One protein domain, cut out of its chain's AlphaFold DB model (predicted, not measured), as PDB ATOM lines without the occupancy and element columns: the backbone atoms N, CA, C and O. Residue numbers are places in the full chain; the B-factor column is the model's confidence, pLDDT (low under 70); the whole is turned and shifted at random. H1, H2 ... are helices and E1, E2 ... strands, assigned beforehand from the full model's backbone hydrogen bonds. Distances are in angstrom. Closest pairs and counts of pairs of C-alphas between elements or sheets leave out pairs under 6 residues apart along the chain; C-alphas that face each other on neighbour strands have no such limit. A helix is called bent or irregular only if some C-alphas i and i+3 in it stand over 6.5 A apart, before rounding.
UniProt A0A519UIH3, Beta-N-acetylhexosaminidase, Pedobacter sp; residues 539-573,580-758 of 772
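Overview. This is residues 539 to 573 and 580 to 758 of the 772 residues of the protein "Beta-N-acetylhexosaminidase" of Pedobacter sp (UniProt A0A519UIH3). Two long helices, H3 and H4, run side by side in opposite directions; H2 folds back along H3, while H6 and then H7 follow one another along H4. Two small two-strand sheets, E1 with E4 and E2 with E3, make an arm that begins beside H6 at E4 and reaches away from the helices to E3. The printed part has 214 residues with four named strands and seven named helices, in the order E1 E2 E3 E4 H1 H2 H3 H4 H5 H6 H7; both sheets are antiparallel and the class is mostly helix. The whole is loose, with a radius of gyration of the C-alphas of 21.4 A and spans of 61 by 58 by 38 A.

Along the chain. E1, residues 539 to 542, begins at C-alpha 539 (-43.466, -53.140, 14.894). E2 is residues 548 to 550, E3 residues 555 to 560 and E4 residues 562 to 566, 12.9 A long. H1 is residues 584 to 587. H2, residues 589 to 615, is 38.9 A long, with a kink of 27 degrees near residue 600. H3, residues 620 to 656, is 52.4 A long and begins at C-alpha 620 (-43.198, -18.405, 24.474). H4, residues 661 to 693, is 48.4 A long. H5 is residues 720 to 723. H6, residues 727 to 736, is irregular: C-alphas 730 and 733 are 8.0 A apart. H7, residues 739 to 756, is 25.8 A long and ends at C-alpha 756 (-15.922, -53.158, -14.135).

Arrangement. H3 and H4 are the hubs and form a helical hairpin, at a shallow tilt of 11 degrees, opposite ways; their closest C-alphas, Ser 653 and Ala 664, are 4.2 A apart. H2 and H3 form another, at 32 degrees, a shallow tilt only just short of steep, closest at Ala 595 and Leu 637, 5.1 A between C-alphas. H1 touches H3, through its residues 644 to 647 alone, closest at C-alphas 585 and 644, 5.9 A. H4 touches H7 with residues 661 to 675 alone, closest at C-alphas 665 and 750, 6.5 A, and H6 with residues 682 to 690 alone, closest at C-alphas 690 and 727, 6.4 A. H5 and H6 touch only at the corner, closest at C-alphas 721 and 729, 5.7 A. The closest C-alphas of E4 and H6, Gln 565 and Arg 733, are 5.5 A apart. E1 and E4 are antiparallel, with N 564 and O 540 at 2.9 A; the hairpin E2 and E3 has N 548 and O 560 at 2.7 A. E3 runs on into E4 at 39 degrees. Every O i to N i+4 pair is within hydrogen-bond range in H4 and H7, against 22 of 23 in H2, 32 of 33 in H3 and 3 of 6 in H6; H1 and H5 are too short for such a pair.

Size, cuts and confidence. The two C-alphas farthest apart, Asp 617 and Ser 756, are 65.3 A apart. Residues 574 to 579 are not printed; C-alphas 573 and 580 are 4.6 A apart across the cut. The link from H4 to H5, residues 694 to 719, is long, and in it residues 703 to 704 pair antiparallel with residues 707 to 708. No printed residue has a pLDDT under 70.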
ATOM      1  N   TRP A 539     -43.997 -52.567  13.658       84.62
ATOM      2  CA  TRP A 539     -43.466 -53.140  14.894       84.62
ATOM      3  C   TRP A 539     -43.016 -54.575  14.658       84.62
ATOM      4  O   TRP A 539     -43.785 -55.368  14.110       84.62
ATOM      5  N   ASP A 540     -41.823 -54.917  15.135       84.00
ATOM      6  CA  ASP A 540     -41.269 -56.271  15.059       84.00
ATOM      7  C   ASP A 540     -40.515 -56.633  16.349       84.00
ATOM      8  O   ASP A 540     -40.269 -55.771  17.197       84.00
ATOM      9  N   PHE A 541     -40.196 -57.911  16.531       86.56
ATOM     10  CA  PHE A 541     -39.478 -58.420  17.699       86.56
ATOM     11  C   PHE A 541     -37.971 -58.415  17.463       86.56
ATOM     12  O   PHE A 541     -37.485 -58.974  16.482       86.56
ATOM     13  N   PHE A 542     -37.228 -57.847  18.411       84.31
ATOM     14  CA  PHE A 542     -35.770 -57.782  18.355       84.31
ATOM     15  C   PHE A 542     -35.144 -58.180  19.695       84.31
ATOM     16  O   PHE A 542     -35.772 -58.120  20.751       84.31
ATOM     17  N   ASP A 543     -33.874 -58.571  19.650       87.19
ATOM     18  CA  ASP A 543     -33.053 -58.931  20.810       87.19
ATOM     19  C   ASP A 543     -32.160 -57.774  21.294       87.19
ATOM     20  O   ASP A 543     -31.228 -57.974  22.071       87.19
ATOM     21  N   PHE A 544     -32.471 -56.536  20.886       84.62
ATOM     22  CA  PHE A 544     -31.716 -55.337  21.273       84.62
ATOM     23  C   PHE A 544     -31.785 -55.015  22.767       84.62
ATOM     24  O   PHE A 544     -30.959 -54.251  23.267       84.62
ATOM     25  N   ARG A 545     -32.805 -55.525  23.461       87.00
ATOM     26  CA  ARG A 545     -33.137 -55.178  24.845       87.00
ATOM     27  C   ARG A 545     -33.382 -56.435  25.664       87.00
ATOM     28  O   ARG A 545     -33.598 -57.521  25.125       87.00
ATOM     29  N   LYS A 546     -33.355 -56.275  26.990       85.31
ATOM     30  CA  LYS A 546     -33.684 -57.353  27.925       85.31
ATOM     31  C   LYS A 546     -35.083 -57.910  27.591       85.31
ATOM     32  O   LYS A 546     -36.006 -57.116  27.416       85.31
ATOM     33  N   PRO A 547     -35.254 -59.242  27.509       89.12
ATOM     34  CA  PRO A 547     -36.567 -59.848  27.320       89.12
ATOM     35  C   PRO A 547     -37.564 -59.461  28.421       89.12
ATOM     36  O   PRO A 547     -37.203 -59.411  29.599       89.12
ATOM     37  N   ILE A 548     -38.820 -59.256  28.029       90.19
ATOM     38  CA  ILE A 548     -39.948 -58.934  28.901       90.19
ATOM     39  C   ILE A 548     -40.305 -60.159  29.749       90.19
ATOM     40  O   ILE A 548     -40.569 -61.243  29.221       90.19
ATOM     41  N   PHE A 549     -40.301 -59.987  31.067       92.75
ATOM     42  CA  PHE A 549     -40.545 -61.007  32.081       92.75
ATOM     43  C   PHE A 549     -42.025 -61.398  32.188       92.75
ATOM     44  O   PHE A 549     -42.350 -62.572  32.376       92.75
ATOM     45  N   GLY A 550     -42.932 -60.437  32.029       91.12
ATOM     46  CA  GLY A 550     -44.373 -60.660  32.100       91.12
ATOM     47  C   GLY A 550     -45.174 -59.429  31.684       91.12
ATOM     48  O   GLY A 550     -44.624 -58.480  31.137       91.12
ATOM     49  N   ASN A 551     -46.484 -59.469  31.911       88.38
ATOM     50  CA  ASN A 551     -47.411 -58.357  31.683       88.38
ATOM     51  C   ASN A 551     -48.422 -58.240  32.840       88.38
ATOM     52  O   ASN A 551     -48.249 -58.902  33.867       88.38
ATOM     53  N   SER A 552     -49.473 -57.433  32.659       85.00
ATOM     54  CA  SER A 552     -50.541 -57.192  33.647       85.00
ATOM     55  C   SER A 552     -51.260 -58.464  34.131       85.00
ATOM     56  O   SER A 552     -51.725 -58.545  35.269       85.00
ATOM     57  N   TYR A 553     -51.334 -59.483  33.271       82.31
ATOM     58  CA  TYR A 553     -52.104 -60.695  33.524       82.31
ATOM     59  C   TYR A 553     -51.274 -61.808  34.148       82.31
ATOM     60  O   TYR A 553     -51.808 -62.642  34.882       82.31
ATOM     61  N   LYS A 554     -49.994 -61.905  33.777       87.75
ATOM     62  CA  LYS A 554     -49.151 -63.031  34.173       87.75
ATOM     63  C   LYS A 554     -47.661 -62.762  34.035       87.75
ATOM     64  O   LYS A 554     -47.203 -62.001  33.188       87.75
ATOM     65  N   VAL A 555     -46.909 -63.545  34.794       91.69
ATOM     66  CA  VAL A 555     -45.504 -63.842  34.509       91.69
ATOM     67  C   VAL A 555     -45.437 -64.836  33.345       91.69
ATOM     68  O   VAL A 555     -46.240 -65.771  33.277       91.69
ATOM     69  N   TYR A 556     -44.508 -64.646  32.410       91.31
ATOM     70  CA  TYR A 556     -44.316 -65.585  31.305       91.31
ATOM     71  C   TYR A 556     -43.473 -66.793  31.730       91.31
ATOM     72  O   TYR A 556     -42.477 -66.642  32.432       91.31
ATOM     73  N   ASP A 557     -43.814 -67.986  31.226       90.12
ATOM     74  CA  ASP A 557     -43.013 -69.204  31.452       90.12
ATOM     75  C   ASP A 557     -41.582 -69.060  30.908       90.12
ATOM     76  O   ASP A 557     -40.627 -69.636  31.424       90.12
ATOM     77  N   THR A 558     -41.430 -68.287  29.833       90.19
ATOM     78  CA  THR A 558     -40.144 -67.879  29.268       90.19
ATOM     79  C   THR A 558     -40.232 -66.399  28.902       90.19
ATOM     80  O   THR A 558     -41.186 -66.026  28.208       90.19
ATOM     81  N   PRO A 559     -39.271 -65.560  29.339       90.50
ATOM     82  CA  PRO A 559     -39.229 -64.155  28.956       90.50
ATOM     83  C   PRO A 559     -39.294 -63.974  27.436       90.50
ATOM     84  O   PRO A 559     -38.690 -64.739  26.681       90.50
ATOM     85  N   ARG A 560     -40.048 -62.975  26.983       89.75
ATOM     86  CA  ARG A 560     -40.342 -62.745  25.562       89.75
ATOM     87  C   ARG A 560     -39.468 -61.631  25.004       89.75
ATOM     88  O   ARG A 560     -39.169 -60.680  25.715       89.75
ATOM     89  N   LEU A 561     -39.070 -61.730  23.734       88.38
ATOM     90  CA  LEU A 561     -38.375 -60.625  23.069       88.38
ATOM     91  C   LEU A 561     -39.228 -59.356  23.127       88.38
ATOM     92  O   LEU A 561     -40.456 -59.420  23.034       88.38
ATOM     93  N   ALA A 562     -38.564 -58.220  23.290       84.50
ATOM     94  CA  ALA A 562     -39.231 -56.933  23.276       84.50
ATOM     95  C   ALA A 562     -39.505 -56.498  21.826       84.50
ATOM     96  O   ALA A 562     -38.842 -56.950  20.885       84.50
ATOM     97  N   ARG A 563     -40.510 -55.641  21.637       83.44
ATOM     98  CA  ARG A 563     -40.863 -55.104  20.321       83.44
ATOM     99  C   ARG A 563     -40.212 -53.748  20.106       83.44
ATOM    100  O   ARG A 563     -40.110 -52.948  21.035       83.44
ATOM    101  N   ASP A 564     -39.811 -53.474  18.874       86.88
ATOM    102  CA  ASP A 564     -39.296 -52.172  18.463       86.88
ATOM    103  C   ASP A 564     -39.830 -51.779  17.082       86.88
ATOM    104  O   ASP A 564     -40.253 -52.620  16.281       86.88
ATOM    105  N   GLN A 565     -39.843 -50.470  16.827       88.50
ATOM    106  CA  GLN A 565     -40.296 -49.915  15.558       88.50
ATOM    107  C   GLN A 565     -39.234 -50.074  14.465       88.50
ATOM    108  O   GLN A 565     -38.050 -49.824  14.693       88.50
ATOM    109  N   THR A 566     -39.667 -50.422  13.256       91.12
ATOM    110  CA  THR A 566     -38.827 -50.571  12.063       91.12
ATOM    111  C   THR A 566     -39.564 -50.145  10.783       91.12
ATOM    112  O   THR A 566     -40.740 -49.779  10.806       91.12
ATOM    113  N   LEU A 567     -38.865 -50.182   9.649       91.00
ATOM    114  CA  LEU A 567     -39.409 -49.966   8.307       91.00
ATOM    115  C   LEU A 567     -38.957 -51.106   7.375       91.00
ATOM    116  O   LEU A 567     -37.918 -51.724   7.622       91.00
ATOM    117  N   PRO A 568     -39.668 -51.365   6.261       89.88
ATOM    118  CA  PRO A 568     -39.184 -52.276   5.234       89.88
ATOM    119  C   PRO A 568     -37.832 -51.801   4.698       89.88
ATOM    120  O   PRO A 568     -37.668 -50.624   4.370       89.88
ATOM    121  N   LEU A 569     -36.875 -52.720   4.582       91.94
ATOM    122  CA  LEU A 569     -35.528 -52.395   4.119       91.94
ATOM    123  C   LEU A 569     -35.526 -51.992   2.640       91.94
ATOM    124  O   LEU A 569     -36.210 -52.598   1.811       91.94
ATOM    125  N   LEU A 570     -34.711 -50.992   2.305       95.56
ATOM    126  CA  LEU A 570     -34.397 -50.657   0.919       95.56
ATOM    127  C   LEU A 570     -33.545 -51.775   0.299       95.56
ATOM    128  O   LEU A 570     -32.641 -52.315   0.938       95.56
ATOM    129  N   ALA A 571     -33.824 -52.121  -0.956       96.62
ATOM    130  CA  ALA A 571     -33.020 -53.094  -1.685       96.62
ATOM    131  C   ALA A 571     -31.647 -52.508  -2.070       96.62
ATOM    132  O   ALA A 571     -31.467 -51.290  -2.141       96.62
ATOM    133  N   VAL A 572     -30.688 -53.390  -2.356       97.75
ATOM    134  CA  VAL A 572     -29.359 -53.041  -2.883       97.75
ATOM    135  C   VAL A 572     -29.243 -53.625  -4.300       97.75
ATOM    136  O   VAL A 572     -29.581 -54.797  -4.481       97.75
ATOM    137  N   PRO A 573     -28.825 -52.844  -5.315       97.69
ATOM    138  CA  PRO A 573     -28.630 -53.346  -6.674       97.69
ATOM    139  C   PRO A 573     -27.470 -54.346  -6.748       97.69
ATOM    140  O   PRO A 573     -26.568 -54.344  -5.909       97.69
ATOM    141  N   PHE A 580     -31.607 -54.049 -10.565       97.44
ATOM    142  CA  PHE A 580     -32.373 -53.625  -9.401       97.44
ATOM    143  C   PHE A 580     -33.843 -53.963  -9.605       97.44
ATOM    144  O   PHE A 580     -34.455 -53.597 -10.608       97.44
ATOM    145  N   LYS A 581     -34.429 -54.659  -8.631       92.62
ATOM    146  CA  LYS A 581     -35.860 -54.939  -8.593       92.62
ATOM    147  C   LYS A 581     -36.359 -54.705  -7.181       92.62
ATOM    148  O   LYS A 581     -35.981 -55.427  -6.263       92.62
ATOM    149  N   SER A 582     -37.234 -53.724  -7.029       93.00
ATOM    150  CA  SER A 582     -37.816 -53.355  -5.748       93.00
ATOM    151  C   SER A 582     -39.315 -53.142  -5.901       93.00
ATOM    152  O   SER A 582     -39.778 -52.576  -6.885       93.00
ATOM    153  N   ALA A 583     -40.081 -53.613  -4.921       92.44
ATOM    154  CA  ALA A 583     -41.492 -53.270  -4.763       92.44
ATOM    155  C   ALA A 583     -41.694 -52.282  -3.602       92.44
ATOM    156  O   ALA A 583     -42.821 -52.089  -3.152       92.44
ATOM    157  N   TRP A 584     -40.617 -51.670  -3.090       94.06
ATOM    158  CA  TRP A 584     -40.648 -50.875  -1.861       94.06
ATOM    159  C   TRP A 584     -41.644 -49.717  -1.956       94.06
ATOM    160  O   TRP A 584     -42.523 -49.604  -1.103       94.06
ATOM    161  N   ASN A 585     -41.586 -48.918  -3.028       94.81
ATOM    162  CA  ASN A 585     -42.513 -47.800  -3.243       94.81
ATOM    163  C   ASN A 585     -43.974 -48.259  -3.343       94.81
ATOM    164  O   ASN A 585     -44.865 -47.615  -2.793       94.81
ATOM    165  N   LEU A 586     -44.226 -49.378  -4.032       92.12
ATOM    166  CA  LEU A 586     -45.568 -49.934  -4.199       92.12
ATOM    167  C   LEU A 586     -46.133 -50.434  -2.862       92.12
ATOM    168  O   LEU A 586     -47.259 -50.092  -2.505       92.12
ATOM    169  N   ASN A 587     -45.334 -51.185  -2.104       89.88
ATOM    170  CA  ASN A 587     -45.720 -51.743  -0.809       89.88
ATOM    171  C   ASN A 587     -45.930 -50.651   0.251       89.88
ATOM    172  O   ASN A 587     -46.783 -50.798   1.120       89.88
ATOM    173  N   ASN A 588     -45.199 -49.539   0.150       91.50
ATOM    174  CA  ASN A 588     -45.318 -48.390   1.047       91.50
ATOM    175  C   ASN A 588     -46.250 -47.291   0.512       91.50
ATOM    176  O   ASN A 588     -46.319 -46.216   1.103       91.50
ATOM    177  N   LYS A 589     -46.991 -47.517  -0.584       92.25
ATOM    178  CA  LYS A 589     -47.813 -46.468  -1.208       92.25
ATOM    179  C   LYS A 589     -48.750 -45.752  -0.216       92.25
ATOM    180  O   LYS A 589     -48.730 -44.522  -0.213       92.25
ATOM    181  N   PRO A 590     -49.521 -46.440   0.652       89.44
ATOM    182  CA  PRO A 590     -50.417 -45.744   1.577       89.44
ATOM    183  C   PRO A 590     -49.658 -44.886   2.604       89.44
ATOM    184  O   PRO A 590     -50.075 -43.765   2.895       89.44
ATOM    185  N   ARG A 591     -48.503 -45.367   3.085       90.88
ATOM    186  CA  ARG A 591     -47.584 -44.629   3.967       90.88
ATOM    187  C   ARG A 591     -47.036 -43.369   3.293       90.88
ATOM    188  O   ARG A 591     -47.028 -42.304   3.901       90.88
ATOM    189  N   LEU A 592     -46.630 -43.473   2.029       95.00
ATOM    190  CA  LEU A 592     -46.060 -42.371   1.244       95.00
ATOM    191  C   LEU A 592     -47.108 -41.325   0.840       95.00
ATOM    192  O   LEU A 592     -46.827 -40.125   0.873       95.00
ATOM    193  N   ASP A 593     -48.319 -41.759   0.485       93.38
ATOM    194  CA  ASP A 593     -49.444 -40.861   0.205       93.38
ATOM    195  C   ASP A 593     -49.808 -40.049   1.461       93.38
ATOM    196  O   ASP A 593     -49.986 -38.829   1.385       93.38
ATOM    197  N   ALA A 594     -49.860 -40.711   2.624       92.25
ATOM    198  CA  ALA A 594     -50.099 -40.060   3.907       92.25
ATOM    199  C   ALA A 594     -48.967 -39.090   4.275       92.25
ATOM    200  O   ALA A 594     -49.251 -37.939   4.596       92.25
ATOM    201  N   ALA A 595     -47.700 -39.500   4.142       95.56
ATOM    202  CA  ALA A 595     -46.552 -38.640   4.431       95.56
ATOM    203  C   ALA A 595     -46.565 -37.354   3.586       95.56
ATOM    204  O   ALA A 595     -46.374 -36.262   4.113       95.56
ATOM    205  N   ARG A 596     -46.882 -37.456   2.286       96.56
ATOM    206  CA  ARG A 596     -47.013 -36.289   1.397       96.56
ATOM    207  C   ARG A 596     -48.130 -35.346   1.840       96.56
ATOM    208  O   ARG A 596     -47.930 -34.133   1.856       96.56
ATOM    209  N   LYS A 597     -49.304 -35.891   2.174       94.81
ATOM    210  CA  LYS A 597     -50.435 -35.099   2.671       94.81
ATOM    211  C   LYS A 597     -50.058 -34.385   3.970       94.81
ATOM    212  O   LYS A 597     -50.239 -33.175   4.082       94.81
ATOM    213  N   TYR A 598     -49.510 -35.122   4.930       95.56
ATOM    214  CA  TYR A 598     -49.166 -34.580   6.236       95.56
ATOM    215  C   TYR A 598     -47.988 -33.614   6.191       95.56
ATOM    216  O   TYR A 598     -47.930 -32.733   7.038       95.56
ATOM    217  N   LEU A 599     -47.109 -33.678   5.189       98.12
ATOM    218  CA  LEU A 599     -46.068 -32.664   5.011       98.12
ATOM    219  C   LEU A 599     -46.676 -31.298   4.666       98.12
ATOM    220  O   LEU A 599     -46.294 -30.294   5.260       98.12
ATOM    221  N   SER A 600     -47.695 -31.274   3.802       96.88
ATOM    222  CA  SER A 600     -48.457 -30.054   3.500       96.88
ATOM    223  C   SER A 600     -49.186 -29.502   4.731       96.88
ATOM    224  O   SER A 600     -49.242 -28.291   4.927       96.88
ATOM    225  N   GLU A 601     -49.764 -30.369   5.563       97.31
ATOM    226  CA  GLU A 601     -50.393 -29.962   6.828       97.31
ATOM    227  C   GLU A 601     -49.345 -29.515   7.868       97.31
ATOM    228  O   GLU A 601     -49.603 -28.628   8.681       97.31
ATOM    229  N   ASN A 602     -48.132 -30.078   7.827       98.38
ATOM    230  CA  ASN A 602     -47.015 -29.651   8.666       98.38
ATOM    231  C   ASN A 602     -46.518 -28.251   8.270       98.38
ATOM    232  O   ASN A 602     -46.189 -27.461   9.148       98.38
ATOM    233  N   ASP A 603     -46.516 -27.901   6.977       98.56
ATOM    234  CA  ASP A 603     -46.204 -26.537   6.525       98.56
ATOM    235  C   ASP A 603     -47.192 -25.511   7.112       98.56
ATOM    236  O   ASP A 603     -46.787 -24.438   7.573       98.56
ATOM    237  N   GLU A 604     -48.488 -25.851   7.159       98.38
ATOM    238  CA  GLU A 604     -49.504 -25.041   7.843       98.38
ATOM    239  C   GLU A 604     -49.215 -24.937   9.346       98.38
ATOM    240  O   GLU A 604     -49.210 -23.832   9.894       98.38
ATOM    241  N   LEU A 605     -48.919 -26.063  10.005       98.69
ATOM    242  CA  LEU A 605     -48.587 -26.108  11.429       98.69
ATOM    243  C   LEU A 605     -47.383 -25.214  11.762       98.69
ATOM    244  O   LEU A 605     -47.468 -24.375  12.660       98.69
ATOM    245  N   MET A 606     -46.283 -25.343  11.020       98.50
ATOM    246  CA  MET A 606     -45.067 -24.551  11.222       98.50
ATOM    247  C   MET A 606     -45.317 -23.059  11.005       98.50
ATOM    248  O   MET A 606     -44.814 -22.227  11.768       98.50
ATOM    249  N   LYS A 607     -46.139 -22.700  10.010       98.56
ATOM    250  CA  LYS A 607     -46.569 -21.317   9.785       98.56
ATOM    251  C   LYS A 607     -47.391 -20.787  10.959       98.56
ATOM    252  O   LYS A 607     -47.100 -19.694  11.439       98.56
ATOM    253  N   LEU A 608     -48.384 -21.540  11.433       98.69
ATOM    254  CA  LEU A 608     -49.223 -21.145  12.569       98.69
ATOM    255  C   LEU A 608     -48.405 -20.991  13.854       98.69
ATOM    256  O   LEU A 608     -48.585 -20.013  14.576       98.69
ATOM    257  N   LEU A 609     -47.482 -21.912  14.130       98.56
ATOM    258  CA  LEU A 609     -46.596 -21.827  15.292       98.56
ATOM    259  C   LEU A 609     -45.680 -20.605  15.202       98.56
ATOM    260  O   LEU A 609     -45.632 -19.819  16.142       98.56
ATOM    261  N   SER A 610     -45.045 -20.375  14.051       97.62
ATOM    262  CA  SER A 610     -44.182 -19.203  13.841       97.62
ATOM    263  C   SER A 610     -44.947 -17.883  13.995       97.62
ATOM    264  O   SER A 610     -44.437 -16.928  14.576       97.62
ATOM    265  N   GLN A 611     -46.194 -17.828  13.515       98.00
ATOM    266  CA  GLN A 611     -47.076 -16.675  13.711       98.00
ATOM    267  C   GLN A 611     -47.429 -16.478  15.188       98.00
ATOM    268  O   GLN A 611     -47.313 -15.369  15.707       98.00
ATOM    269  N   ASN A 612     -47.829 -17.543  15.882       98.31
ATOM    270  CA  ASN A 612     -48.234 -17.459  17.280       98.31
ATOM    271  C   ASN A 612     -47.068 -17.191  18.236       98.31
ATOM    272  O   ASN A 612     -47.287 -16.536  19.243       98.31
ATOM    273  N   VAL A 613     -45.832 -17.587  17.916       96.56
ATOM    274  CA  VAL A 613     -44.639 -17.194  18.695       96.56
ATOM    275  C   VAL A 613     -44.492 -15.670  18.773       96.56
ATOM    276  O   VAL A 613     -44.074 -15.157  19.809       96.56
ATOM    277  N   ILE A 614     -44.862 -14.958  17.704       95.81
ATOM    278  CA  ILE A 614     -44.818 -13.491  17.625       95.81
ATOM    279  C   ILE A 614     -46.057 -12.862  18.277       95.81
ATOM    280  O   ILE A 614     -45.951 -11.811  18.904       95.81
ATOM    281  N   LEU A 615     -47.232 -13.473  18.089       95.62
ATOM    282  CA  LEU A 615     -48.515 -12.917  18.531       95.62
ATOM    283  C   LEU A 615     -48.863 -13.223  19.988       95.62
ATOM    284  O   LEU A 615     -49.688 -12.516  20.559       95.62
ATOM    285  N   ALA A 616     -48.319 -14.289  20.570       95.38
ATOM    286  CA  ALA A 616     -48.639 -14.668  21.934       95.38
ATOM    287  C   ALA A 616     -48.138 -13.615  22.921       95.38
ATOM    288  O   ALA A 616     -47.011 -13.134  22.826       95.38
ATOM    289  N   ASP A 617     -48.987 -13.293  23.893       90.25
ATOM    290  CA  ASP A 617     -48.641 -12.363  24.962       90.25
ATOM    291  C   ASP A 617     -47.751 -13.065  26.010       90.25
ATOM    292  O   ASP A 617     -46.921 -12.429  26.659       90.25
ATOM    293  N   TYR A 618     -47.922 -14.389  26.173       90.56
ATOM    294  CA  TYR A 618     -47.239 -15.229  27.166       90.56
ATOM    295  C   TYR A 618     -46.890 -16.615  26.595       90.56
ATOM    296  O   TYR A 618     -47.281 -16.969  25.487       90.56
ATOM    297  N   GLN A 619     -46.212 -17.444  27.400       94.69
ATOM    298  CA  GLN A 619     -45.956 -18.867  27.107       94.69
ATOM    299  C   GLN A 619     -45.094 -19.110  25.860       94.69
ATOM    300  O   GLN A 619     -45.257 -20.103  25.153       94.69
ATOM    301  N   HIS A 620     -44.122 -18.232  25.599       95.75
ATOM    302  CA  HIS A 620     -43.198 -18.405  24.474       95.75
ATOM    303  C   HIS A 620     -42.404 -19.715  24.557       95.75
ATOM    304  O   HIS A 620     -42.221 -20.371  23.538       95.75
ATOM    305  N   TYR A 621     -41.986 -20.130  25.760       97.56
ATOM    306  CA  TYR A 621     -41.301 -21.412  25.944       97.56
ATOM    307  C   TYR A 621     -42.188 -22.597  25.538       97.56
ATOM    308  O   TYR A 621     -41.755 -23.468  24.789       97.56
ATOM    309  N   ASN A 622     -43.463 -22.577  25.937       98.31
ATOM    310  CA  ASN A 622     -44.436 -23.578  25.519       98.31
ATOM    311  C   ASN A 622     -44.525 -23.675  23.987       98.31
ATOM    312  O   ASN A 622     -44.424 -24.761  23.429       98.31
ATOM    313  N   LEU A 623     -44.640 -22.536  23.293       98.50
ATOM    314  CA  LEU A 623     -44.701 -22.505  21.828       98.50
ATOM    315  C   LEU A 623     -43.414 -23.021  21.168       98.50
ATOM    316  O   LEU A 623     -43.499 -23.686  20.138       98.50
ATOM    317  N   GLN A 624     -42.243 -22.775  21.766       98.06
ATOM    318  CA  GLN A 624     -40.977 -23.363  21.311       98.06
ATOM    319  C   GLN A 624     -40.979 -24.888  21.473       98.06
ATOM    320  O   GLN A 624     -40.569 -25.601  20.558       98.06
ATOM    321  N   VAL A 625     -41.501 -25.407  22.590       98.62
ATOM    322  CA  VAL A 625     -41.687 -26.853  22.780       98.62
ATOM    323  C   VAL A 625     -42.629 -27.416  21.711       98.62
ATOM    324  O   VAL A 625     -42.262 -28.380  21.040       98.62
ATOM    325  N   LEU A 626     -43.785 -26.791  21.462       98.75
ATOM    326  CA  LEU A 626     -44.714 -27.228  20.409       98.75
ATOM    327  C   LEU A 626     -44.067 -27.211  19.012       98.75
ATOM    328  O   LEU A 626     -44.269 -28.131  18.221       98.75
ATOM    329  N   GLN A 627     -43.247 -26.200  18.718       98.56
ATOM    330  CA  GLN A 627     -42.478 -26.114  17.475       98.56
ATOM    331  C   GLN A 627     -41.438 -27.226  17.354       98.56
ATOM    332  O   GLN A 627     -41.317 -27.824  16.289       98.56
ATOM    333  N   SER A 628     -40.741 -27.564  18.437       98.38
ATOM    334  CA  SER A 628     -39.787 -28.677  18.438       98.38
ATOM    335  C   SER A 628     -40.470 -30.035  18.194       98.38
ATOM    336  O   SER A 628     -39.949 -30.859  17.446       98.38
ATOM    337  N   VAL A 629     -41.688 -30.242  18.714       98.38
ATOM    338  CA  VAL A 629     -42.512 -31.432  18.421       98.38
ATOM    339  C   VAL A 629     -42.948 -31.457  16.949       98.38
ATOM    340  O   VAL A 629     -42.900 -32.502  16.294       98.38
ATOM    341  N   ALA A 630     -43.328 -30.305  16.388       98.62
ATOM    342  CA  ALA A 630     -43.661 -30.189  14.968       98.62
ATOM    343  C   ALA A 630     -42.460 -30.509  14.058       98.62
ATOM    344  O   ALA A 630     -42.643 -31.154  13.025       98.62
ATOM    345  N   LEU A 631     -41.240 -30.121  14.450       98.19
ATOM    346  CA  LEU A 631     -40.000 -30.467  13.745       98.19
ATOM    347  C   LEU A 631     -39.689 -31.965  13.823       98.19
ATOM    348  O   LEU A 631     -39.353 -32.572  12.808       98.19
ATOM    349  N   LEU A 632     -39.852 -32.573  15.001       97.50
ATOM    350  CA  LEU A 632     -39.660 -34.010  15.196       97.50
ATOM    351  C   LEU A 632     -40.580 -34.826  14.285       97.50
ATOM    352  O   LEU A 632     -40.132 -35.715  13.559       97.50
ATOM    353  N   THR A 633     -41.870 -34.495  14.276       97.75
ATOM    354  CA  THR A 633     -42.843 -35.178  13.414       97.75
ATOM    355  C   THR A 633     -42.586 -34.904  11.931       97.75
ATOM    356  O   THR A 633     -42.692 -35.827  11.124       97.75
ATOM    357  N   ARG A 634     -42.154 -33.686  11.566       98.50
ATOM    358  CA  ARG A 634     -41.762 -33.333  10.192       98.50
ATOM    359  C   ARG A 634     -40.598 -34.173   9.676       98.50
ATOM    360  O   ARG A 634     -40.675 -34.662   8.552       98.50
ATOM    361  N   GLN A 635     -39.556 -34.374  10.482       98.31
ATOM    362  CA  GLN A 635     -38.387 -35.161  10.077       98.31
ATOM    363  C   GLN A 635     -38.776 -36.597   9.696       98.31
ATOM    364  O   GLN A 635     -38.271 -37.131   8.712       98.31
ATOM    365  N   ASN A 636     -39.746 -37.196  10.394       97.50
ATOM    366  CA  ASN A 636     -40.289 -38.499  10.011       97.50
ATOM    367  C   ASN A 636     -40.981 -38.479   8.634       97.50
ATOM    368  O   ASN A 636     -40.814 -39.410   7.849       97.50
ATOM    369  N   LEU A 637     -41.750 -37.429   8.324       98.06
ATOM    370  CA  LEU A 637     -42.399 -37.278   7.014       98.06
ATOM    371  C   LEU A 637     -41.365 -37.192   5.890       98.06
ATOM    372  O   LEU A 637     -41.500 -37.888   4.882       98.06
ATOM    373  N   ASN A 638     -40.337 -36.361   6.084       98.62
ATOM    374  CA  ASN A 638     -39.240 -36.194   5.136       98.62
ATOM    375  C   ASN A 638     -38.508 -37.515   4.912       98.62
ATOM    376  O   ASN A 638     -38.419 -37.963   3.774       98.62
ATOM    377  N   MET A 639     -38.114 -38.206   5.989       98.06
ATOM    378  CA  MET A 639     -37.429 -39.497   5.907       98.06
ATOM    379  C   MET A 639     -38.188 -40.500   5.026       98.06
ATOM    380  O   MET A 639     -37.590 -41.137   4.161       98.06
ATOM    381  N   LEU A 640     -39.509 -40.629   5.191       97.56
ATOM    382  CA  LEU A 640     -40.317 -41.550   4.380       97.56
ATOM    383  C   LEU A 640     -40.313 -41.176   2.889       97.56
ATOM    384  O   LEU A 640     -40.215 -42.050   2.023       97.56
ATOM    385  N   LEU A 641     -40.416 -39.883   2.577       98.56
ATOM    386  CA  LEU A 641     -40.397 -39.381   1.202       98.56
ATOM    387  C   LEU A 641     -39.000 -39.475   0.571       98.56
ATOM    388  O   LEU A 641     -38.885 -39.761  -0.623       98.56
ATOM    389  N   ASP A 642     -37.951 -39.321   1.368       98.62
ATOM    390  CA  ASP A 642     -36.566 -39.450   0.931       98.62
ATOM    391  C   ASP A 642     -36.180 -40.907   0.685       98.62
ATOM    392  O   ASP A 642     -35.525 -41.205  -0.312       98.62
ATOM    393  N   MET A 643     -36.675 -41.851   1.492       98.12
ATOM    394  CA  MET A 643     -36.541 -43.286   1.208       98.12
ATOM    395  C   MET A 643     -37.204 -43.671  -0.121       98.12
ATOM    396  O   MET A 643     -36.633 -44.439  -0.900       98.12
ATOM    397  N   LYS A 644     -38.372 -43.091  -0.430       98.06
ATOM    398  CA  LYS A 644     -39.006 -43.249  -1.747       98.06
ATOM    399  C   LYS A 644     -38.095 -42.734  -2.862       98.06
ATOM    400  O   LYS A 644     -37.932 -43.415  -3.875       98.06
ATOM    401  N   LYS A 645     -37.506 -41.549  -2.684       98.56
ATOM    402  CA  LYS A 645     -36.603 -40.935  -3.668       98.56
ATOM    403  C   LYS A 645     -35.339 -41.770  -3.879       98.56
ATOM    404  O   LYS A 645     -34.944 -41.971  -5.023       98.56
ATOM    405  N   ILE A 646     -34.756 -42.319  -2.812       98.69
ATOM    406  CA  ILE A 646     -33.643 -43.275  -2.890       98.69
ATOM    407  C   ILE A 646     -34.024 -44.465  -3.776       98.69
ATOM    408  O   ILE A 646     -33.296 -44.785  -4.713       98.69
ATOM    409  N   ASN A 647     -35.181 -45.091  -3.532       98.44
ATOM    410  CA  ASN A 647     -35.634 -46.223  -4.339       98.44
ATOM    411  C   ASN A 647     -35.796 -45.852  -5.829       98.44
ATOM    412  O   ASN A 647     -35.376 -46.617  -6.691       98.44
ATOM    413  N   GLU A 648     -36.350 -44.676  -6.141       98.50
ATOM    414  CA  GLU A 648     -36.506 -44.196  -7.528       98.50
ATOM    415  C   GLU A 648     -35.162 -43.936  -8.220       98.50
ATOM    416  O   GLU A 648     -34.986 -44.293  -9.384       98.50
ATOM    417  N   LEU A 649     -34.188 -43.357  -7.512       98.75
ATOM    418  CA  LEU A 649     -32.840 -43.141  -8.044       98.75
ATOM    419  C   LEU A 649     -32.164 -44.468  -8.415       98.75
ATOM    420  O   LEU A 649     -31.524 -44.555  -9.465       98.75
ATOM    421  N   LEU A 650     -32.345 -45.511  -7.600       98.69
ATOM    422  CA  LEU A 650     -31.820 -46.849  -7.884       98.69
ATOM    423  C   LEU A 650     -32.519 -47.517  -9.080       98.69
ATOM    424  O   LEU A 650     -31.849 -48.149  -9.896       98.69
ATOM    425  N   GLU A 651     -33.834 -47.338  -9.240       98.31
ATOM    426  CA  GLU A 651     -34.577 -47.819 -10.417       98.31
ATOM    427  C   GLU A 651     -34.074 -47.163 -11.710       98.31
ATOM    428  O   GLU A 651     -33.800 -47.853 -12.696       98.31
ATOM    429  N   ILE A 652     -33.882 -45.838 -11.698       98.38
ATOM    430  CA  ILE A 652     -33.356 -45.099 -12.854       98.38
ATOM    431  C   ILE A 652     -31.898 -45.501 -13.128       98.38
ATOM    432  O   ILE A 652     -31.530 -45.704 -14.287       98.38
ATOM    433  N   SER A 653     -31.079 -45.660 -12.081       98.56
ATOM    434  CA  SER A 653     -29.692 -46.128 -12.198       98.56
ATOM    435  C   SER A 653     -29.619 -47.476 -12.915       98.56
ATOM    436  O   SER A 653     -28.878 -47.620 -13.888       98.56
ATOM    437  N   SER A 654     -30.466 -48.426 -12.510       98.31
ATOM    438  CA  SER A 654     -30.551 -49.749 -13.128       98.31
ATOM    439  C   SER A 654     -30.896 -49.681 -14.619       98.31
ATOM    440  O   SER A 654     -30.246 -50.328 -15.439       98.31
ATOM    441  N   GLY A 655     -31.855 -48.828 -14.999       97.50
ATOM    442  CA  GLY A 655     -32.242 -48.627 -16.401       97.50
ATOM    443  C   GLY A 655     -31.148 -48.004 -17.280       97.50
ATOM    444  O   GLY A 655     -31.148 -48.201 -18.497       97.50
ATOM    445  N   LEU A 656     -30.200 -47.274 -16.684       97.88
ATOM    446  CA  LEU A 656     -29.078 -46.640 -17.384       97.88
ATOM    447  C   LEU A 656     -27.782 -47.451 -17.333       97.88
ATOM    448  O   LEU A 656     -26.848 -47.116 -18.058       97.88
ATOM    449  N   ALA A 657     -27.704 -48.503 -16.518       97.25
ATOM    450  CA  ALA A 657     -26.459 -49.214 -16.243       97.25
ATOM    451  C   ALA A 657     -25.750 -49.700 -17.517       97.25
ATOM    452  O   ALA A 657     -24.550 -49.491 -17.672       97.25
ATOM    453  N   ALA A 658     -26.493 -50.271 -18.471       96.50
ATOM    454  CA  ALA A 658     -25.922 -50.780 -19.717       96.50
ATOM    455  C   ALA A 658     -25.596 -49.685 -20.750       96.50
ATOM    456  O   ALA A 658     -24.639 -49.814 -21.509       96.50
ATOM    457  N   SER A 659     -26.400 -48.619 -20.817       97.38
ATOM    458  CA  SER A 659     -26.305 -47.595 -21.870       97.38
ATOM    459  C   SER A 659     -25.434 -46.401 -21.478       97.38
ATOM    460  O   SER A 659     -24.825 -45.768 -22.340       97.38
ATOM    461  N   ASN A 660     -25.363 -46.082 -20.186       98.12
ATOM    462  CA  ASN A 660     -24.587 -44.978 -19.639       98.12
ATOM    463  C   ASN A 660     -24.101 -45.290 -18.205       98.12
ATOM    464  O   ASN A 660     -24.637 -44.744 -17.231       98.12
ATOM    465  N   PRO A 661     -23.042 -46.115 -18.057       97.88
ATOM    466  CA  PRO A 661     -22.506 -46.515 -16.753       97.88
ATOM    467  C   PRO A 661     -22.137 -45.338 -15.842       97.88
ATOM    468  O   PRO A 661     -22.345 -45.389 -14.632       97.88
ATOM    469  N   LYS A 662     -21.624 -44.242 -16.420       98.19
ATOM    470  CA  LYS A 662     -21.260 -43.035 -15.667       98.19
ATOM    471  C   LYS A 662     -22.486 -42.373 -15.035       98.19
ATOM    472  O   LYS A 662     -22.433 -41.994 -13.868       98.19
ATOM    473  N   ALA A 663     -23.579 -42.236 -15.788       98.44
ATOM    474  CA  ALA A 663     -24.828 -41.691 -15.259       98.44
ATOM    475  C   ALA A 663     -25.462 -42.624 -14.217       98.44
ATOM    476  O   ALA A 663     -25.947 -42.145 -13.195       98.44
ATOM    477  N   ALA A 664     -25.402 -43.942 -14.432       98.44
ATOM    478  CA  ALA A 664     -25.899 -44.926 -13.472       98.44
ATOM    479  C   ALA A 664     -25.170 -44.837 -12.120       98.44
ATOM    480  O   ALA A 664     -25.818 -44.774 -11.075       98.44
ATOM    481  N   VAL A 665     -23.833 -44.747 -12.130       98.44
ATOM    482  CA  VAL A 665     -23.031 -44.548 -10.910       98.44
ATOM    483  C   VAL A 665     -23.360 -43.218 -10.230       98.44
ATOM    484  O   VAL A 665     -23.547 -43.195  -9.016       98.44
ATOM    485  N   ALA A 666     -23.509 -42.130 -10.991       98.44
ATOM    486  CA  ALA A 666     -23.862 -40.824 -10.431       98.44
ATOM    487  C   ALA A 666     -25.237 -40.817  -9.733       98.44
ATOM    488  O   ALA A 666     -25.422 -40.100  -8.754       98.44
ATOM    489  N   LEU A 667     -26.199 -41.616 -10.202       98.75
ATOM    490  CA  LEU A 667     -27.500 -41.777  -9.541       98.75
ATOM    491  C   LEU A 667     -27.407 -42.577  -8.236       98.75
ATOM    492  O   LEU A 667     -28.145 -42.285  -7.299       98.75
ATOM    493  N   ILE A 668     -26.488 -43.547  -8.142       98.50
ATOM    494  CA  ILE A 668     -26.206 -44.226  -6.867       98.50
ATOM    495  C   ILE A 668     -25.544 -43.262  -5.884       98.50
ATOM    496  O   ILE A 668     -25.911 -43.251  -4.712       98.50
ATOM    497  N   ASP A 669     -24.616 -42.425  -6.355       98.44
ATOM    498  CA  ASP A 669     -24.010 -41.384  -5.520       98.44
ATOM    499  C   ASP A 669     -25.084 -40.420  -4.984       98.44
ATOM    500  O   ASP A 669     -25.136 -40.188  -3.782       98.44
ATOM    501  N   GLN A 670     -26.039 -39.992  -5.820       98.56
ATOM    502  CA  GLN A 670     -27.190 -39.192  -5.366       98.56
ATOM    503  C   GLN A 670     -28.083 -39.923  -4.351       98.56
ATOM    504  O   GLN A 670     -28.646 -39.291  -3.459       98.56
ATOM    505  N   ALA A 671     -28.246 -41.244  -4.471       98.56
ATOM    506  CA  ALA A 671     -29.001 -42.035  -3.500       98.56
ATOM    507  C   ALA A 671     -28.279 -42.113  -2.141       98.56
ATOM    508  O   ALA A 671     -28.927 -42.052  -1.097       98.56
ATOM    509  N   LEU A 672     -26.945 -42.211  -2.147       98.56
ATOM    510  CA  LEU A 672     -26.117 -42.142  -0.939       98.56
ATOM    511  C   LEU A 672     -26.159 -40.744  -0.308       98.56
ATOM    512  O   LEU A 672     -26.329 -40.639   0.905       98.56
ATOM    513  N   ASP A 673     -26.083 -39.687  -1.119       98.19
ATOM    514  CA  ASP A 673     -26.208 -38.302  -0.654       98.19
ATOM    515  C   ASP A 673     -27.583 -38.066  -0.008       98.19
ATOM    516  O   ASP A 673     -27.678 -37.475   1.062       98.19
ATOM    517  N   GLN A 674     -28.656 -38.616  -0.584       98.56
ATOM    518  CA  GLN A 674     -29.991 -38.531   0.012       98.56
ATOM    519  C   GLN A 674     -30.077 -39.236   1.379       98.56
ATOM    520  O   GLN A 674     -30.763 -38.748   2.273       98.56
ATOM    521  N   ALA A 675     -29.380 -40.361   1.571       98.25
ATOM    522  CA  ALA A 675     -29.303 -41.018   2.878       98.25
ATOM    523  C   ALA A 675     -28.485 -40.200   3.895       98.25
ATOM    524  O   ALA A 675     -28.824 -40.179   5.081       98.25
ATOM    525  N   GLN A 676     -27.448 -39.496   3.433       98.06
ATOM    526  CA  GLN A 676     -26.697 -38.541   4.246       98.06
ATOM    527  C   GLN A 676     -27.570 -37.350   4.672       98.06
ATOM    528  O   GLN A 676     -27.475 -36.919   5.818       98.06
ATOM    529  N   GLU A 677     -28.466 -36.864   3.811       98.19
ATOM    530  CA  GLU A 677     -29.410 -35.801   4.186       98.19
ATOM    531  C   GLU A 677     -30.414 -36.256   5.250       98.19
ATOM    532  O   GLU A 677     -30.625 -35.538   6.223       98.19
ATOM    533  N   ILE A 678     -30.941 -37.486   5.163       98.25
ATOM    534  CA  ILE A 678     -31.791 -38.052   6.232       98.25
ATOM    535  C   ILE A 678     -31.048 -38.036   7.580       98.25
ATOM    536  O   ILE A 678     -31.629 -37.685   8.609       98.25
ATOM    537  N   TYR A 679     -29.763 -38.409   7.585       98.12
ATOM    538  CA  TYR A 679     -28.913 -38.362   8.778       98.12
ATOM    539  C   TYR A 679     -28.727 -36.932   9.304       98.12
ATOM    540  O   TYR A 679     -28.852 -36.705  10.512       98.12
ATOM    541  N   ASN A 680     -28.458 -35.971   8.416       97.75
ATOM    542  CA  ASN A 680     -28.272 -34.568   8.779       97.75
ATOM    543  C   ASN A 680     -29.553 -33.994   9.406       97.75
ATOM    544  O   ASN A 680     -29.502 -33.476  10.522       97.75
ATOM    545  N   GLU A 681     -30.705 -34.171   8.748       98.06
ATOM    546  CA  GLU A 681     -32.007 -33.695   9.232       98.06
ATOM    547  C   GLU A 681     -32.378 -34.316  10.584       98.06
ATOM    548  O   GLU A 681     -32.849 -33.623  11.488       98.06
ATOM    549  N   ARG A 682     -32.139 -35.624  10.761       98.12
ATOM    550  CA  ARG A 682     -32.357 -36.322  12.038       98.12
ATOM    551  C   ARG A 682     -31.549 -35.683  13.166       98.12
ATOM    552  O   ARG A 682     -32.087 -35.451  14.250       98.12
ATOM    553  N   ASN A 683     -30.264 -35.428  12.931       98.00
ATOM    554  CA  ASN A 683     -29.362 -34.920  13.959       98.00
ATOM    555  C   ASN A 683     -29.625 -33.438  14.274       98.00
ATOM    556  O   ASN A 683     -29.621 -33.073  15.450       98.00
ATOM    557  N   GLU A 684     -29.929 -32.614  13.266       97.88
ATOM    558  CA  GLU A 684     -30.356 -31.221  13.457       97.88
ATOM    559  C   GLU A 684     -31.666 -31.148  14.252       97.88
ATOM    560  O   GLU A 684     -31.775 -30.385  15.215       97.88
ATOM    561  N   MET A 685     -32.645 -31.992  13.911       98.00
ATOM    562  CA  MET A 685     -33.905 -32.093  14.648       98.00
ATOM    563  C   MET A 685     -33.663 -32.480  16.112       98.00
ATOM    564  O   MET A 685     -34.150 -31.787  17.010       98.00
ATOM    565  N   LEU A 686     -32.864 -33.523  16.371       98.06
ATOM    566  CA  LEU A 686     -32.525 -33.933  17.736       98.06
ATOM    567  C   LEU A 686     -31.831 -32.792  18.499       98.06
ATOM    568  O   LEU A 686     -32.110 -32.589  19.682       98.06
ATOM    569  N   GLN A 687     -30.975 -32.016  17.826       97.75
ATOM    570  CA  GLN A 687     -30.339 -30.814  18.373       97.75
ATOM    571  C   GLN A 687     -31.300 -29.720  18.756       97.75
ATOM    572  O   GLN A 687     -31.213 -29.194  19.874       97.75
ATOM    573  N   ASN A 688     -32.254 -29.428  17.892       97.62
ATOM    574  CA  ASN A 688     -33.267 -28.436  18.177       97.62
ATOM    575  C   ASN A 688     -34.128 -28.835  19.389       97.62
ATOM    576  O   ASN A 688     -34.286 -28.047  20.329       97.62
ATOM    577  N   VAL A 689     -34.618 -30.080  19.406       97.75
ATOM    578  CA  VAL A 689     -35.468 -30.603  20.485       97.75
ATOM    579  C   VAL A 689     -34.708 -30.637  21.809       97.75
ATOM    580  O   VAL A 689     -35.176 -30.068  22.794       97.75
ATOM    581  N   THR A 690     -33.503 -31.213  21.824       97.69
ATOM    582  CA  THR A 690     -32.670 -31.318  23.035       97.69
ATOM    583  C   THR A 690     -32.353 -29.941  23.608       97.69
ATOM    584  O   THR A 690     -32.545 -29.711  24.800       97.69
ATOM    585  N   THR A 691     -31.931 -28.995  22.763       97.69
ATOM    586  CA  THR A 691     -31.603 -27.626  23.194       97.69
ATOM    587  C   THR A 691     -32.812 -26.926  23.805       97.69
ATOM    588  O   THR A 691     -32.689 -26.256  24.829       97.69
ATOM    589  N   THR A 692     -33.990 -27.092  23.204       98.12
ATOM    590  CA  THR A 692     -35.232 -26.480  23.688       98.12
ATOM    591  C   THR A 692     -35.685 -27.110  25.003       98.12
ATOM    592  O   THR A 692     -35.977 -26.409  25.972       98.12
ATOM    593  N   TRP A 693     -35.722 -28.438  25.093       98.00
ATOM    594  CA  TRP A 693     -36.259 -29.125  26.270       98.00
ATOM    595  C   TRP A 693     -35.322 -28.984  27.477       98.00
ATOM    596  O   TRP A 693     -35.776 -28.738  28.595       98.00
ATOM    597  N   TYR A 694     -34.007 -28.968  27.247       97.81
ATOM    598  CA  TYR A 694     -33.012 -28.680  28.278       97.81
ATOM    599  C   TYR A 694     -32.963 -27.213  28.725       97.81
ATOM    600  O   TYR A 694     -32.121 -26.895  29.559       97.81
ATOM    601  N   GLN A 695     -33.853 -26.317  28.280       97.38
ATOM    602  CA  GLN A 695     -34.034 -25.007  28.936       97.38
ATOM    603  C   GLN A 695     -34.743 -25.127  30.292       97.38
ATOM    604  O   GLN A 695     -34.382 -24.421  31.239       97.38
ATOM    605  N   ASP A 696     -35.648 -26.100  30.437       96.81
ATOM    606  CA  ASP A 696     -36.374 -26.364  31.686       96.81
ATOM    607  C   ASP A 696     -35.949 -27.659  32.368       96.81
ATOM    608  O   ASP A 696     -36.092 -27.779  33.583       96.81
ATOM    609  N   TRP A 697     -35.371 -28.598  31.622       97.50
ATOM    610  CA  TRP A 697     -34.842 -29.849  32.157       97.50
ATOM    611  C   TRP A 697     -33.357 -29.775  32.478       97.50
ATOM    612  O   TRP A 697     -32.567 -29.220  31.712       97.50
ATOM    613  N   HIS A 698     -32.962 -30.396  33.588       97.50
ATOM    614  CA  HIS A 698     -31.580 -30.824  33.745       97.50
ATOM    615  C   HIS A 698     -31.227 -31.822  32.633       97.50
ATOM    616  O   HIS A 698     -32.083 -32.610  32.225       97.50
ATOM    617  N   PRO A 699     -29.986 -31.792  32.118       95.75
ATOM    618  CA  PRO A 699     -29.593 -32.725  31.080       95.75
ATOM    619  C   PRO A 699     -29.589 -34.153  31.634       95.75
ATOM    620  O   PRO A 699     -29.053 -34.398  32.717       95.75
ATOM    621  N   ARG A 700     -30.150 -35.097  30.875       93.50
ATOM    622  CA  ARG A 700     -29.985 -36.529  31.136       93.50
ATOM    623  C   ARG A 700     -28.589 -36.944  30.705       93.50
ATOM    624  O   ARG A 700     -28.184 -36.681  29.570       93.50
ATOM    625  N   VAL A 701     -27.840 -37.504  31.649       94.50
ATOM    626  CA  VAL A 701     -26.434 -37.872  31.484       94.50
ATOM    627  C   VAL A 701     -26.128 -39.139  32.285       94.50
ATOM    628  O   VAL A 701     -26.711 -39.331  33.355       94.50
ATOM    629  N   PRO A 702     -25.171 -39.974  31.840       95.25
ATOM    630  CA  PRO A 702     -24.739 -41.147  32.601       95.25
ATOM    631  C   PRO A 702     -24.153 -40.797  33.972       95.25
ATOM    632  O   PRO A 702     -24.283 -41.570  34.918       95.25
ATOM    633  N   GLU A 703     -23.480 -39.649  34.078       96.75
ATOM    634  CA  GLU A 703     -22.788 -39.225  35.290       96.75
ATOM    635  C   GLU A 703     -22.738 -37.694  35.393       96.75
ATOM    636  O   GLU A 703     -22.371 -37.013  34.436       96.75
ATOM    637  N   ALA A 704     -23.082 -37.152  36.562       96.94
ATOM    638  CA  ALA A 704     -22.778 -35.772  36.945       96.94
ATOM    639  C   ALA A 704     -22.826 -35.606  38.467       96.94
ATOM    640  O   ALA A 704     -23.477 -36.369  39.180       96.94
ATOM    641  N   ASN A 705     -22.152 -34.571  38.978       96.00
ATOM    642  CA  ASN A 705     -22.126 -34.219  40.404       96.00
ATOM    643  C   ASN A 705     -21.713 -35.393  41.321       96.00
ATOM    644  O   ASN A 705     -22.219 -35.521  42.436       96.00
ATOM    645  N   GLY A 706     -20.814 -36.260  40.835       95.69
ATOM    646  CA  GLY A 706     -20.332 -37.442  41.559       95.69
ATOM    647  C   GLY A 706     -21.353 -38.578  41.684       95.69
ATOM    648  O   GLY A 706     -21.199 -39.434  42.552       95.69
ATOM    649  N   ARG A 707     -22.409 -38.576  40.862       96.12
ATOM    650  CA  ARG A 707     -23.464 -39.597  40.839       96.12
ATOM    651  C   ARG A 707     -23.567 -40.215  39.464       96.12
ATOM    652  O   ARG A 707     -23.400 -39.512  38.471       96.12
ATOM    653  N   LYS A 708     -23.904 -41.501  39.429       95.25
ATOM    654  CA  LYS A 708     -24.015 -42.292  38.209       95.25
ATOM    655  C   LYS A 708     -25.431 -42.840  38.062       95.25
ATOM    656  O   LYS A 708     -25.951 -43.438  38.998       95.25
ATOM    657  N   PHE A 709     -26.018 -42.661  36.884       95.25
ATOM    658  CA  PHE A 709     -27.272 -43.300  36.505       95.25
ATOM    659  C   PHE A 709     -27.026 -44.785  36.206       95.25
ATOM    660  O   PHE A 709     -26.113 -45.133  35.448       95.25
ATOM    661  N   LEU A 710     -27.827 -45.672  36.801       94.44
ATOM    662  CA  LEU A 710     -27.817 -47.094  36.461       94.44
ATOM    663  C   LEU A 710     -28.789 -47.337  35.302       94.44
ATOM    664  O   LEU A 710     -30.005 -47.367  35.502       94.44
ATOM    665  N   ASP A 711     -28.226 -47.496  34.106       92.50
ATOM    666  CA  ASP A 711     -28.966 -47.743  32.869       92.50
ATOM    667  C   ASP A 711     -29.413 -49.205  32.775       92.50
ATOM    668  O   ASP A 711     -28.707 -50.081  32.272       92.50
ATOM    669  N   GLN A 712     -30.578 -49.478  33.353       90.94
ATOM    670  CA  GLN A 712     -31.250 -50.760  33.263       90.94
ATOM    671  C   GLN A 712     -32.757 -50.525  33.258       90.94
ATOM    672  O   GLN A 712     -33.312 -50.002  34.225       90.94
ATOM    673  N   VAL A 713     -33.401 -50.957  32.177       87.00
ATOM    674  CA  VAL A 713     -34.849 -50.834  31.988       87.00
ATOM    675  C   VAL A 713     -35.630 -51.806  32.877       87.00
ATOM    676  O   VAL A 713     -35.118 -52.844  33.320       87.00
ATOM    677  N   ASP A 714     -36.879 -51.447  33.142       87.38
ATOM    678  CA  ASP A 714     -37.889 -52.333  33.710       87.38
ATOM    679  C   ASP A 714     -38.131 -53.528  32.766       87.38
ATOM    680  O   ASP A 714     -38.114 -53.378  31.542       87.38
ATOM    681  N   ASP A 715     -38.298 -54.728  33.322       87.94
ATOM    682  CA  ASP A 715     -38.555 -55.947  32.547       87.94
ATOM    683  C   ASP A 715     -40.036 -56.321  32.417       87.94
ATOM    684  O   ASP A 715     -40.351 -57.380  31.877       87.94
ATOM    685  N   VAL A 716     -40.943 -55.450  32.848       89.19
ATOM    686  CA  VAL A 716     -42.394 -55.561  32.655       89.19
ATOM    687  C   VAL A 716     -42.925 -54.329  31.922       89.19
ATOM    688  O   VAL A 716     -43.638 -54.490  30.935       89.19
ATOM    689  N   LYS A 717     -42.543 -53.121  32.359       83.50
ATOM    690  CA  LYS A 717     -43.047 -51.835  31.839       83.50
ATOM    691  C   LYS A 717     -42.008 -51.095  30.999       83.50
ATOM    692  O   LYS A 717     -41.114 -50.425  31.501       83.50
ATOM    693  N   ASP A 718     -42.114 -51.198  29.683       79.50
ATOM    694  CA  ASP A 718     -41.121 -50.649  28.757       79.50
ATOM    695  C   ASP A 718     -41.345 -49.160  28.436       79.50
ATOM    696  O   ASP A 718     -41.913 -48.808  27.401       79.50
ATOM    697  N   HIS A 719     -40.872 -48.268  29.308       87.56
ATOM    698  CA  HIS A 719     -40.948 -46.827  29.055       87.56
ATOM    699  C   HIS A 719     -39.881 -46.382  28.041       87.56
ATOM    700  O   HIS A 719     -38.686 -46.655  28.183       87.56
ATOM    701  N   GLN A 720     -40.287 -45.623  27.021       88.81
ATOM    702  CA  GLN A 720     -39.384 -45.142  25.972       88.81
ATOM    703  C   GLN A 720     -38.222 -44.264  26.470       88.81
ATOM    704  O   GLN A 720     -37.098 -44.491  26.010       88.81
ATOM    705  N   PRO A 721     -38.411 -43.289  27.389       91.56
ATOM    706  CA  PRO A 721     -37.330 -42.385  27.774       91.56
ATOM    707  C   PRO A 721     -36.171 -43.097  28.476       91.56
ATOM    708  O   PRO A 721     -35.043 -42.626  28.381       91.56
ATOM    709  N   VAL A 722     -36.393 -44.247  29.120       89.62
ATOM    710  CA  VAL A 722     -35.322 -44.996  29.806       89.62
ATOM    711  C   VAL A 722     -34.551 -45.950  28.895       89.62
ATOM    712  O   VAL A 722     -33.625 -46.602  29.360       89.62
ATOM    713  N   ARG A 723     -34.882 -46.040  27.600       90.31
ATOM    714  CA  ARG A 723     -34.142 -46.890  26.644       90.31
ATOM    715  C   ARG A 723     -32.754 -46.351  26.297       90.31
ATOM    716  O   ARG A 723     -31.935 -47.090  25.753       90.31
ATOM    717  N   THR A 724     -32.510 -45.068  26.557       93.56
ATOM    718  CA  THR A 724     -31.199 -44.426  26.450       93.56
ATOM    719  C   THR A 724     -30.981 -43.505  27.650       93.56
ATOM    720  O   THR A 724     -31.924 -43.080  28.318       93.56
ATOM    721  N   VAL A 725     -29.719 -43.177  27.917       93.75
ATOM    722  CA  VAL A 725     -29.270 -42.316  29.030       93.75
ATOM    723  C   VAL A 725     -29.362 -40.811  28.744       93.75
ATOM    724  O   VAL A 725     -29.023 -39.996  29.598       93.75
ATOM    725  N   ASP A 726     -29.785 -40.440  27.539       95.00
ATOM    726  CA  ASP A 726     -29.842 -39.076  27.005       95.00
ATOM    727  C   ASP A 726     -31.111 -38.889  26.145       95.00
ATOM    728  O   ASP A 726     -31.963 -39.768  26.090       95.00
ATOM    729  N   MET A 727     -31.253 -37.765  25.434       96.25
ATOM    730  CA  MET A 727     -32.421 -37.500  24.572       96.25
ATOM    731  C   MET A 727     -32.498 -38.361  23.298       96.25
ATOM    732  O   MET A 727     -33.471 -38.247  22.549       96.25
ATOM    733  N   SER A 728     -31.512 -39.221  23.014       96.00
ATOM    734  CA  SER A 728     -31.501 -40.027  21.786       96.00
ATOM    735  C   SER A 728     -32.616 -41.073  21.725       96.00
ATOM    736  O   SER A 728     -32.902 -41.584  20.640       96.00
ATOM    737  N   TYR A 729     -33.335 -41.314  22.831       94.81
ATOM    738  CA  TYR A 729     -34.553 -42.124  22.820       94.81
ATOM    739  C   TYR A 729     -35.585 -41.603  21.802       94.81
ATOM    740  O   TYR A 729     -36.290 -42.397  21.183       94.81
ATOM    741  N   LEU A 730     -35.614 -40.287  21.542       95.56
ATOM    742  CA  LEU A 730     -36.494 -39.654  20.547       95.56
ATOM    743  C   LEU A 730     -36.218 -40.109  19.106       95.56
ATOM    744  O   LEU A 730     -37.096 -40.031  18.247       95.56
ATOM    745  N   ILE A 731     -35.003 -40.587  18.830       95.75
ATOM    746  CA  ILE A 731     -34.599 -41.139  17.533       95.75
ATOM    747  C   ILE A 731     -34.228 -42.624  17.631       95.75
ATOM    748  O   ILE A 731     -33.669 -43.173  16.683       95.75
ATOM    749  N   TYR A 732     -34.557 -43.301  18.736       94.12
ATOM    750  CA  TYR A 732     -34.132 -44.678  19.012       94.12
ATOM    751  C   TYR A 732     -34.465 -45.642  17.870       94.12
ATOM    752  O   TYR A 732     -33.610 -46.402  17.422       94.12
ATOM    753  N   ARG A 733     -35.686 -45.550  17.327       92.06
ATOM    754  CA  ARG A 733     -36.121 -46.363  16.181       92.06
ATOM    755  C   ARG A 733     -35.253 -46.162  14.936       92.06
ATOM    756  O   ARG A 733     -34.991 -47.106  14.203       92.06
ATOM    757  N   GLN A 734     -34.751 -44.945  14.725       95.88
ATOM    758  CA  GLN A 734     -33.837 -44.642  13.627       95.88
ATOM    759  C   GLN A 734     -32.448 -45.215  13.910       95.88
ATOM    760  O   GLN A 734     -31.874 -45.830  13.021       95.88
ATOM    761  N   LEU A 735     -31.943 -45.118  15.146       94.88
ATOM    762  CA  LEU A 735     -30.653 -45.709  15.535       94.88
ATOM    763  C   LEU A 735     -30.619 -47.237  15.372       94.88
ATOM    764  O   LEU A 735     -29.557 -47.801  15.124       94.88
ATOM    765  N   LYS A 736     -31.767 -47.910  15.505       93.31
ATOM    766  CA  LYS A 736     -31.894 -49.364  15.301       93.31
ATOM    767  C   LYS A 736     -32.224 -49.767  13.863       93.31
ATOM    768  O   LYS A 736     -32.050 -50.930  13.506       93.31
ATOM    769  N   TYR A 737     -32.655 -48.829  13.021       94.62
ATOM    770  CA  TYR A 737     -32.894 -49.087  11.606       94.62
ATOM    771  C   TYR A 737     -31.555 -49.178  10.841       94.62
ATOM    772  O   TYR A 737     -30.751 -48.252  10.931       94.62
ATOM    773  N   PRO A 738     -31.270 -50.244  10.067       95.31
ATOM    774  CA  PRO A 738     -29.921 -50.529   9.561       95.31
ATOM    775  C   PRO A 738     -29.556 -49.758   8.272       95.31
ATOM    776  O   PRO A 738     -29.041 -50.340   7.311       95.31
ATOM    777  N   LEU A 739     -29.805 -48.444   8.222       96.75
ATOM    778  CA  LEU A 739     -29.527 -47.628   7.030       96.75
ATOM    779  C   LEU A 739     -28.021 -47.473   6.756       96.75
ATOM    780  O   LEU A 739     -27.617 -47.485   5.595       96.75
ATOM    781  N   GLY A 740     -27.182 -47.408   7.798       97.06
ATOM    782  CA  GLY A 740     -25.718 -47.392   7.658       97.06
ATOM    783  C   GLY A 740     -25.184 -48.652   6.973       97.06
ATOM    784  O   GLY A 740     -24.403 -48.577   6.024       97.06
ATOM    785  N   LYS A 741     -25.698 -49.823   7.373       96.94
ATOM    786  CA  LYS A 741     -25.394 -51.096   6.707       96.94
ATOM    787  C   LYS A 741     -25.866 -51.114   5.250       96.94
ATOM    788  O   LYS A 741     -25.107 -51.538   4.381       96.94
ATOM    789  N   TRP A 742     -27.087 -50.654   4.969       97.88
ATOM    790  CA  TRP A 742     -27.580 -50.551   3.592       97.88
ATOM    791  C   TRP A 742     -26.674 -49.654   2.732       97.88
ATOM    792  O   TRP A 742     -26.308 -50.044   1.624       97.88
ATOM    793  N   ALA A 743     -26.246 -48.502   3.256       98.06
ATOM    794  CA  ALA A 743     -25.355 -47.584   2.548       98.06
ATOM    795  C   ALA A 743     -23.985 -48.227   2.271       98.06
ATOM    796  O   ALA A 743     -23.463 -48.113   1.163       98.06
ATOM    797  N   ALA A 744     -23.434 -48.969   3.237       98.00
ATOM    798  CA  ALA A 744     -22.201 -49.738   3.070       98.00
ATOM    799  C   ALA A 744     -22.307 -50.789   1.951       98.00
ATOM    800  O   ALA A 744     -21.428 -50.894   1.088       98.00
ATOM    801  N   ASP A 745     -23.401 -51.554   1.947       98.06
ATOM    802  CA  ASP A 745     -23.666 -52.575   0.934       98.06
ATOM    803  C   ASP A 745     -23.880 -51.933  -0.455       98.06
ATOM    804  O   ASP A 745     -23.386 -52.451  -1.462       98.06
ATOM    805  N   LEU A 746     -24.517 -50.757  -0.516       98.19
ATOM    806  CA  LEU A 746     -24.684 -49.976  -1.744       98.19
ATOM    807  C   LEU A 746     -23.353 -49.432  -2.282       98.19
ATOM    808  O   LEU A 746     -23.091 -49.568  -3.477       98.19
ATOM    809  N   VAL A 747     -22.477 -48.886  -1.430       98.44
ATOM    810  CA  VAL A 747     -21.117 -48.454  -1.820       98.44
ATOM    811  C   VAL A 747     -20.324 -49.628  -2.393       98.44
ATOM    812  O   VAL A 747     -19.644 -49.482  -3.412       98.44
ATOM    813  N   LYS A 748     -20.442 -50.820  -1.794       98.12
ATOM    814  CA  LYS A 748     -19.798 -52.037  -2.302       98.12
ATOM    815  C   LYS A 748     -20.303 -52.404  -3.699       98.12
ATOM    816  O   LYS A 748     -19.479 -52.607  -4.589       98.12
ATOM    817  N   ALA A 749     -21.621 -52.458  -3.904       98.12
ATOM    818  CA  ALA A 749     -22.212 -52.762  -5.209       98.12
ATOM    819  C   ALA A 749     -21.811 -51.721  -6.271       98.12
ATOM    820  O   ALA A 749     -21.319 -52.068  -7.345       98.12
ATOM    821  N   ARG A 750     -21.917 -50.434  -5.928       98.06
ATOM    822  CA  ARG A 750     -21.486 -49.304  -6.760       98.06
ATOM    823  C   ARG A 750     -20.024 -49.422  -7.182       98.06
ATOM    824  O   ARG A 750     -19.716 -49.248  -8.357       98.06
ATOM    825  N   ASN A 751     -19.117 -49.713  -6.249       98.44
ATOM    826  CA  ASN A 751     -17.687 -49.812  -6.537       98.44
ATOM    827  C   ASN A 751     -17.339 -51.039  -7.385       98.44
ATOM    828  O   ASN A 751     -16.487 -50.929  -8.264       98.44
ATOM    829  N   GLN A 752     -18.005 -52.178  -7.176       98.25
ATOM    830  CA  GLN A 752     -17.843 -53.356  -8.038       98.25
ATOM    831  C   GLN A 752     -18.220 -53.039  -9.495       98.25
ATOM    832  O   GLN A 752     -17.461 -53.351 -10.420       98.25
ATOM    833  N   PHE A 753     -19.335 -52.336  -9.694       98.31
ATOM    834  CA  PHE A 753     -19.773 -51.915 -11.018       98.31
ATOM    835  C   PHE A 753     -18.854 -50.842 -11.618       98.31
ATOM    836  O   PHE A 753     -18.498 -50.918 -12.795       98.31
ATOM    837  N   ALA A 754     -18.423 -49.868 -10.811       97.94
ATOM    838  CA  ALA A 754     -17.517 -48.803 -11.234       97.94
ATOM    839  C   ALA A 754     -16.175 -49.364 -11.724       97.94
ATOM    840  O   ALA A 754     -15.734 -49.000 -12.811       97.94
ATOM    841  N   VAL A 755     -15.574 -50.303 -10.984       97.81
ATOM    842  CA  VAL A 755     -14.331 -50.983 -11.387       97.81
ATOM    843  C   VAL A 755     -14.513 -51.701 -12.724       97.81
ATOM    844  O   VAL A 755     -13.694 -51.527 -13.623       97.81
ATOM    845  N   SER A 756     -15.619 -52.431 -12.892       96.31
ATOM    846  CA  SER A 756     -15.922 -53.158 -14.135       96.31
ATOM    847  C   SER A 756     -16.122 -52.233 -15.348       96.31
ATOM    848  O   SER A 756     -15.981 -52.672 -16.486       96.31
ATOM    849  N   ASN A 757     -16.407 -50.948 -15.113       97.12
ATOM    850  CA  ASN A 757     -16.637 -49.928 -16.139       97.12
ATOM    851  C   ASN A 757     -15.546 -48.836 -16.182       97.12
ATOM    852  O   ASN A 757     -15.745 -47.804 -16.822       97.12
ATOM    853  N   ASN A 758     -14.394 -49.043 -15.529       97.25
ATOM    854  CA  ASN A 758     -13.283 -48.079 -15.452       97.25
ATOM    855  C   ASN A 758     -13.681 -46.692 -14.896       97.25
ATOM    856  O   ASN A 758     -13.210 -45.656 -15.368       97.25
TER     857      ASN A 758